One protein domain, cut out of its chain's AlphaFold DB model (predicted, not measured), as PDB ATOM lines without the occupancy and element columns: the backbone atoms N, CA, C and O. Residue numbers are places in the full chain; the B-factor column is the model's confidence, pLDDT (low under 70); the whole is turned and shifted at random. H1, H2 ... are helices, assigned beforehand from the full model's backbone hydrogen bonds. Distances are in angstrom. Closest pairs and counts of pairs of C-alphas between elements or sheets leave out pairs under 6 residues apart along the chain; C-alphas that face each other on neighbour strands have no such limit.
ATOM      1  N   TYR A 284     -10.279 -13.818  20.497       92.94
ATOM      2  CA  TYR A 284     -11.554 -13.270  20.947       92.94
ATOM      3  C   TYR A 284     -11.372 -12.178  22.015       92.94
ATOM      4  O   TYR A 284     -11.976 -11.112  21.918       92.94
ATOM      5  N   ARG A 285     -10.496 -12.392  23.008       90.38
ATOM      6  CA  ARG A 285     -10.188 -11.390  24.050       90.38
ATOM      7  C   ARG A 285      -9.525 -10.138  23.491       90.38
ATOM      8  O   ARG A 285      -9.836  -9.027  23.924       90.38
ATOM      9  N   ASP A 286      -8.609 -10.313  22.545       91.94
ATOM     10  CA  ASP A 286      -7.948  -9.202  21.872       91.94
ATOM     11  C   ASP A 286      -8.975  -8.404  21.042       91.94
ATOM     12  O   ASP A 286      -8.989  -7.174  21.118       91.94
ATOM     13  N   ALA A 287      -9.912  -9.080  20.363       92.56
ATOM     14  CA  ALA A 287     -11.041  -8.448  19.676       92.56
ATOM     15  C   ALA A 287     -11.949  -7.648  20.629       92.56
ATOM     16  O   ALA A 287     -12.219  -6.476  20.357       92.56
ATOM     17  N   GLU A 288     -12.358  -8.227  21.768       91.50
ATOM     18  CA  GLU A 288     -13.159  -7.526  22.788       91.50
ATOM     19  C   GLU A 288     -12.463  -6.237  23.250       91.50
ATOM     20  O   GLU A 288     -13.067  -5.162  23.283       91.50
ATOM     21  N   LYS A 289     -11.166  -6.325  23.561       91.75
ATOM     22  CA  LYS A 289     -10.377  -5.194  24.058       91.75
ATOM     23  C   LYS A 289     -10.260  -4.070  23.029       91.75
ATOM     24  O   LYS A 289     -10.345  -2.894  23.393       91.75
ATOM     25  N   VAL A 290     -10.053  -4.401  21.754       92.19
ATOM     26  CA  VAL A 290      -9.996  -3.394  20.683       92.19
ATOM     27  C   VAL A 290     -11.369  -2.759  20.468       92.19
ATOM     28  O   VAL A 290     -11.454  -1.534  20.375       92.19
ATOM     29  N   MET A 291     -12.450  -3.541  20.489       91.81
ATOM     30  CA  MET A 291     -13.814  -3.015  20.377       91.81
ATOM     31  C   MET A 291     -14.185  -2.071  21.525       91.81
ATOM     32  O   MET A 291     -14.764  -1.010  21.289       91.81
ATOM     33  N   GLU A 292     -13.816  -2.396  22.766       89.38
ATOM     34  CA  GLU A 292     -14.008  -1.489  23.902       89.38
ATOM     35  C   GLU A 292     -13.263  -0.163  23.735       89.38
ATOM     36  O   GLU A 292     -13.785   0.888  24.116       89.38
ATOM     37  N   ASN A 293     -12.061  -0.199  23.157       89.56
ATOM     38  CA  ASN A 293     -11.318   1.013  22.839       89.56
ATOM     39  C   ASN A 293     -12.029   1.814  21.744       89.56
ATOM     40  O   ASN A 293     -12.268   3.003  21.942       89.56
ATOM     41  N   ILE A 294     -12.438   1.171  20.642       89.44
ATOM     42  CA  ILE A 294     -13.164   1.810  19.533       89.44
ATOM     43  C   ILE A 294     -14.426   2.523  20.025       89.44
ATOM     44  O   ILE A 294     -14.640   3.678  19.672       89.44
ATOM     45  N   ARG A 295     -15.206   1.902  20.918       86.31
ATOM     46  CA  ARG A 295     -16.420   2.505  21.506       86.31
ATOM     47  C   ARG A 295     -16.173   3.824  22.252       86.31
ATOM     48  O   ARG A 295     -17.116   4.570  22.497       86.31
ATOM     49  N   ARG A 296     -14.933   4.099  22.666       87.50
ATOM     50  CA  ARG A 296     -14.544   5.326  23.387       87.50
ATOM     51  C   ARG A 296     -13.904   6.370  22.477       87.50
ATOM     52  O   ARG A 296     -13.762   7.524  22.888       87.50
ATOM     53  N   LEU A 297     -13.481   5.971  21.282       86.94
ATOM     54  CA  LEU A 297     -12.848   6.853  20.314       86.94
ATOM     55  C   LEU A 297     -13.905   7.668  19.565       86.94
ATOM     56  O   LEU A 297     -15.041   7.242  19.386       86.94
ATOM     57  N   LYS A 298     -13.511   8.869  19.138       84.19
ATOM     58  CA  LYS A 298     -14.342   9.779  18.330       84.19
ATOM     59  C   LYS A 298     -13.691  10.150  16.999       84.19
ATOM     60  O   LYS A 298     -14.295  10.844  16.193       84.19
ATOM     61  N   ASP A 299     -12.441   9.739  16.799       87.69
ATOM     62  CA  ASP A 299     -11.670  10.046  15.601       87.69
ATOM     63  C   ASP A 299     -11.768   8.878  14.620       87.69
ATOM     64  O   ASP A 299     -11.310   7.769  14.913       87.69
ATOM     65  N   LYS A 300     -12.348   9.151  13.451       88.69
ATOM     66  CA  LYS A 300     -12.513   8.192  12.358       88.69
ATOM     67  C   LYS A 300     -11.198   7.512  11.973       88.69
ATOM     68  O   LYS A 300     -11.162   6.294  11.842       88.69
ATOM     69  N   THR A 301     -10.118   8.277  11.833       87.94
ATOM     70  CA  THR A 301      -8.834   7.754  11.346       87.94
ATOM     71  C   THR A 301      -8.205   6.784  12.340       87.94
ATOM     72  O   THR A 301      -7.654   5.757  11.950       87.94
ATOM     73  N   VAL A 302      -8.342   7.067  13.639       89.25
ATOM     74  CA  VAL A 302      -7.840   6.197  14.710       89.25
ATOM     75  C   VAL A 302      -8.670   4.915  14.799       89.25
ATOM     76  O   VAL A 302      -8.115   3.840  15.019       89.25
ATOM     77  N   ILE A 303      -9.987   5.009  14.593       87.88
ATOM     78  CA  ILE A 303     -10.874   3.839  14.552       87.88
ATOM     79  C   ILE A 303     -10.531   2.943  13.353       87.88
ATOM     80  O   ILE A 303     -10.383   1.737  13.530       87.88
ATOM     81  N   GLU A 304     -10.347   3.512  12.159       88.88
ATOM     82  CA  GLU A 304      -9.978   2.762  10.949       88.88
ATOM     83  C   GLU A 304      -8.604   2.087  11.083       88.88
ATOM     84  O   GLU A 304      -8.452   0.928  10.704       88.88
ATOM     85  N   GLN A 305      -7.617   2.761  11.685       89.75
ATOM     86  CA  GLN A 305      -6.306   2.163  11.971       89.75
ATOM     87  C   GLN A 305      -6.399   1.001  12.966       89.75
ATOM     88  O   GLN A 305      -5.762  -0.033  12.766       89.75
ATOM     89  N   ALA A 306      -7.193   1.153  14.032       87.94
ATOM     90  CA  ALA A 306      -7.417   0.087  15.003       87.94
ATOM     91  C   ALA A 306      -8.134  -1.118  14.373       87.94
ATOM     92  O   ALA A 306      -7.785  -2.256  14.680       87.94
ATOM     93  N   ALA A 307      -9.089  -0.871  13.469       87.75
ATOM     94  CA  ALA A 307      -9.794  -1.917  12.738       87.75
ATOM     95  C   ALA A 307      -8.884  -2.647  11.738       87.75
ATOM     96  O   ALA A 307      -8.871  -3.874  11.717       87.75
ATOM     97  N   ALA A 308      -8.061  -1.919  10.975       88.06
ATOM     98  CA  ALA A 308      -7.090  -2.510  10.050       88.06
ATOM     99  C   ALA A 308      -6.062  -3.400  10.774       88.06
ATOM    100  O   ALA A 308      -5.661  -4.440  10.262       88.06
ATOM    101  N   GLY A 309      -5.677  -3.035  12.002       86.69
ATOM    102  CA  GLY A 309      -4.799  -3.857  12.842       86.69
ATOM    103  C   GLY A 309      -5.400  -5.199  13.284       86.69
ATOM    104  O   GLY A 309      -4.669  -6.032  13.813       86.69
ATOM    105  N   MET A 310      -6.703  -5.411  13.081       89.56
ATOM    106  CA  MET A 310      -7.448  -6.607  13.485       89.56
ATOM    107  C   MET A 310      -8.154  -7.294  12.303       89.56
ATOM    108  O   MET A 310      -9.000  -8.152  12.527       89.56
ATOM    109  N   GLU A 311      -7.806  -6.957  11.057       84.94
ATOM    110  CA  GLU A 311      -8.503  -7.436   9.849       84.94
ATOM    111  C   GLU A 311      -8.501  -8.970   9.712       84.94
ATOM    112  O   GLU A 311      -9.484  -9.560   9.267       84.94
ATOM    113  N   GLU A 312      -7.434  -9.640  10.155       87.25
ATOM    114  CA  GLU A 312      -7.337 -11.108  10.131       87.25
ATOM    115  C   GLU A 312      -8.147 -11.789  11.253       87.25
ATOM    116  O   GLU A 312      -8.371 -12.999  11.214       87.25
ATOM    117  N   ASN A 313      -8.616 -11.032  12.251       90.12
ATOM    118  CA  ASN A 313      -9.383 -11.555  13.375       90.12
ATOM    119  C   ASN A 313     -10.878 -11.597  13.027       90.12
ATOM    120  O   ASN A 313     -11.589 -10.591  13.051       90.12
ATOM    121  N   THR A 314     -11.372 -12.799  12.741       89.38
ATOM    122  CA  THR A 314     -12.768 -13.028  12.341       89.38
ATOM    123  C   THR A 314     -13.770 -12.595  13.412       89.38
ATOM    124  O   THR A 314     -14.798 -12.010  13.076       89.38
ATOM    125  N   PHE A 315     -13.459 -12.786  14.701       90.62
ATOM    126  CA  PHE A 315     -14.321 -12.321  15.792       90.62
ATOM    127  C   PHE A 315     -14.426 -10.801  15.828       90.62
ATOM    128  O   PHE A 315     -15.515 -10.273  16.052       90.62
ATOM    129  N   PHE A 316     -13.312 -10.098  15.613       92.69
ATOM    130  CA  PHE A 316     -13.314  -8.642  15.555       92.69
ATOM    131  C   PHE A 316     -14.187  -8.142  14.405       92.69
ATOM    132  O   PHE A 316     -15.028  -7.277  14.632       92.69
ATOM    133  N   ASN A 317     -14.044  -8.718  13.210       89.38
ATOM    134  CA  ASN A 317     -14.829  -8.316  12.042       89.38
ATOM    135  C   ASN A 317     -16.338  -8.477  12.289       89.38
ATOM    136  O   ASN A 317     -17.099  -7.531  12.072       89.38
ATOM    137  N   ASP A 318     -16.755  -9.621  12.842       88.50
ATOM    138  CA  ASP A 318     -18.156  -9.876  13.200       88.50
ATOM    139  C   ASP A 318     -18.673  -8.880  14.258       88.50
ATOM    140  O   ASP A 318     -19.788  -8.355  14.152       88.50
ATOM    141  N   MET A 319     -17.872  -8.603  15.295       90.69
ATOM    142  CA  MET A 319     -18.221  -7.633  16.339       90.69
ATOM    143  C   MET A 319     -18.332  -6.215  15.780       90.69
ATOM    144  O   MET A 319     -19.278  -5.500  16.109       90.69
ATOM    145  N   PHE A 320     -17.378  -5.812  14.945       90.25
ATOM    146  CA  PHE A 320     -17.290  -4.472  14.387       90.25
ATOM    147  C   PHE A 320     -18.438  -4.198  13.414       90.25
ATOM    148  O   PHE A 320     -19.101  -3.168  13.537       90.25
ATOM    149  N   GLU A 321     -18.766  -5.143  12.527       88.94
ATOM    150  CA  GLU A 321     -19.913  -5.023  11.619       88.94
ATOM    151  C   GLU A 321     -21.237  -4.904  12.395       88.94
ATOM    152  O   GLU A 321     -22.102  -4.077  12.080       88.94
ATOM    153  N   LYS A 322     -21.411  -5.713  13.448       87.44
ATOM    154  CA  LYS A 322     -22.603  -5.652  14.302       87.44
ATOM    155  C   LYS A 322     -22.686  -4.327  15.064       87.44
ATOM    156  O   LYS A 322     -23.775  -3.758  15.177       87.44
ATOM    157  N   GLU A 323     -21.565  -3.828  15.576       87.06
ATOM    158  CA  GLU A 323     -21.502  -2.552  16.290       87.06
ATOM    159  C   GLU A 323     -21.835  -1.385  15.354       87.06
ATOM    160  O   GLU A 323     -22.656  -0.551  15.715       87.06
ATOM    161  N   GLN A 324     -21.317  -1.359  14.121       86.88
ATOM    162  CA  GLN A 324     -21.676  -0.332  13.129       86.88
ATOM    163  C   GLN A 324     -23.181  -0.290  12.842       86.88
ATOM    164  O   GLN A 324     -23.754   0.782  12.675       86.88
ATOM    165  N   LYS A 325     -23.852  -1.445  12.816       87.00
ATOM    166  CA  LYS A 325     -25.306  -1.520  12.589       87.00
ATOM    167  C   LYS A 325     -26.143  -1.051  13.780       87.00
ATOM    168  O   LYS A 325     -27.317  -0.739  13.606       87.00
ATOM    169  N   THR A 326     -25.591  -1.078  14.989       85.56
ATOM    170  CA  THR A 326     -26.356  -0.878  16.234       85.56
ATOM    171  C   THR A 326     -25.984   0.398  16.978       85.56
ATOM    172  O   THR A 326     -26.817   0.954  17.694       85.56
ATOM    173  N   ASN A 327     -24.765   0.895  16.788       86.06
ATOM    174  CA  ASN A 327     -24.235   2.088  17.415       86.06
ATOM    175  C   ASN A 327     -24.218   3.242  16.406       86.06
ATOM    176  O   ASN A 327     -23.272   3.403  15.636       86.06
ATOM    177  N   LEU A 328     -25.272   4.061  16.450       83.50
ATOM    178  CA  LEU A 328     -25.456   5.190  15.536       83.50
ATOM    179  C   LEU A 328     -24.264   6.158  15.565       83.50
ATOM    180  O   LEU A 328     -23.803   6.585  14.517       83.50
ATOM    181  N   THR A 329     -23.695   6.424  16.744       84.25
ATOM    182  CA  THR A 329     -22.550   7.342  16.863       84.25
ATOM    183  C   THR A 329     -21.297   6.815  16.169       84.25
ATOM    184  O   THR A 329     -20.572   7.581  15.536       84.25
ATOM    185  N   LEU A 330     -21.044   5.504  16.243       85.38
ATOM    186  CA  LEU A 330     -19.934   4.878  15.527       85.38
ATOM    187  C   LEU A 330     -20.188   4.901  14.016       85.38
ATOM    188  O   LEU A 330     -19.282   5.222  13.249       85.38
ATOM    189  N   PHE A 331     -21.421   4.603  13.604       85.62
ATOM    190  CA  PHE A 331     -21.829   4.654  12.204       85.62
ATOM    191  C   PHE A 331     -21.634   6.053  11.608       85.62
ATOM    192  O   PHE A 331     -20.966   6.192  10.588       85.62
ATOM    193  N   GLU A 332     -22.140   7.091  12.274       85.25
ATOM    194  CA  GLU A 332     -21.998   8.495  11.864       85.25
ATOM    195  C   GLU A 332     -20.529   8.929  11.818       85.25
ATOM    196  O   GLU A 332     -20.103   9.603  10.882       85.25
ATOM    197  N   THR A 333     -19.718   8.489  12.785       84.50
ATOM    198  CA  THR A 333     -18.277   8.788  12.811       84.50
ATOM    199  C   THR A 333     -17.548   8.179  11.607       84.50
ATOM    200  O   THR A 333     -16.621   8.787  11.074       84.50
ATOM    201  N   LEU A 334     -17.953   6.988  11.153       83.38
ATOM    202  CA  LEU A 334     -17.311   6.271  10.046       83.38
ATOM    203  C   LEU A 334     -17.859   6.673   8.668       83.38
ATOM    204  O   LEU A 334     -17.088   6.793   7.710       83.38
ATOM    205  N   HIS A 335     -19.163   6.915   8.557       84.19
ATOM    206  CA  HIS A 335     -19.862   7.094   7.280       84.19
ATOM    207  C   HIS A 335     -20.407   8.514   7.048       84.19
ATOM    208  O   HIS A 335     -20.807   8.814   5.924       84.19
ATOM    209  N   GLY A 336     -20.350   9.400   8.048       71.06
ATOM    210  CA  GLY A 336     -20.984  10.725   8.028       71.06
ATOM    211  C   GLY A 336     -22.437  10.688   8.525       71.06
ATOM    212  O   GLY A 336     -23.024   9.614   8.651       71.06
TER     213      GLY A 336
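AT A GLANCE: This is residues 284 to 336 of the 344 residues of an uncharacterized protein of Lachnospiraceae bacterium (UniProt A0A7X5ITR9). Three helices, H1, H2 and H3, run to and fro along the length of the domain with their centres in a triangle, and the short helix H4 lies across one end, near where H2 begins and H3 ends. H1 and H2 run nearly antiparallel, while H3 packs on H1 with its residues 315 to 320 and splays away from it toward H4. The printed part has 53 residues with four named helices, in the order H1, H2, H3, H4 along the chain, and no named strand; the class is all helix. The whole is compact, with a radius of gyration of the C-alphas of 10.0 A, and rounded, with spans of 28 by 20 by 16 A.

HOW THE PARTS SIT: H1, residues 284 to 294, and H2, residues 300 to 308, form a helical hairpin: they run opposite ways at a shallow tilt of 9 degrees. They only just touch, with 3 pairs of C-alphas within 8 A, the closest being those of Ile 294 and Ile 303 at 5.8 A. H3, residues 314 to 326, touches H1 with its residues 315 to 320 alone; the closest C-alphas are those of Ala 287 and Phe 316, 4.7 A apart. H1 and H3 run the same way at a steep tilt of 36 degrees, only just past shallow. H2 and H3 are apart, but only just, with their closest C-alphas 8.1 A from each other. H4, residues 328 to 335, and H3 touch only at the corner by their link, H3 with residues 323 to 325 alone; the closest C-alphas, those of Gln 324 and Phe 331, are 5.1 A apart. Their lines are about perpendicular, only just, at 70.5 degrees. H4 is close to H2 but not clearly touching it, with the C-alphas of Lys 300 and Leu 334 the closest at 5.7 A, and the two are about perpendicular at 86 degrees. H1 and H4 are apart, only just, at 8.4 A. In H1, H2, H3 and H4 every O i to N i+4 pair is within hydrogen-bond range.

IN THESE COORDINATES: H1 begins at C-alpha 284, at (-11.554, -13.270, 20.947), and measures 15.2 A from first to last C-alpha. H2 measures 12.2 A, from Lys 300 to Ala 308. H3, the longest helix with 13 residues, measures 18.6 A from C-alpha 314, at (-12.768, -13.028, 12.341), to C-alpha 326. H4 measures 10.2 A and ends at C-alpha 335, at (-19.862, 7.094, 7.280).

THE WHOLE: The two C-alphas farthest apart are those of Arg 285 and Gly 336, at 29.4 A. The printed part has no cut. The links from H1 to H2, H2 to H3 and H3 to H4 are tight, with 5, 5 and 1 residues. The mean pLDDT of the printed part is 87.9, and no printed residue is under 70.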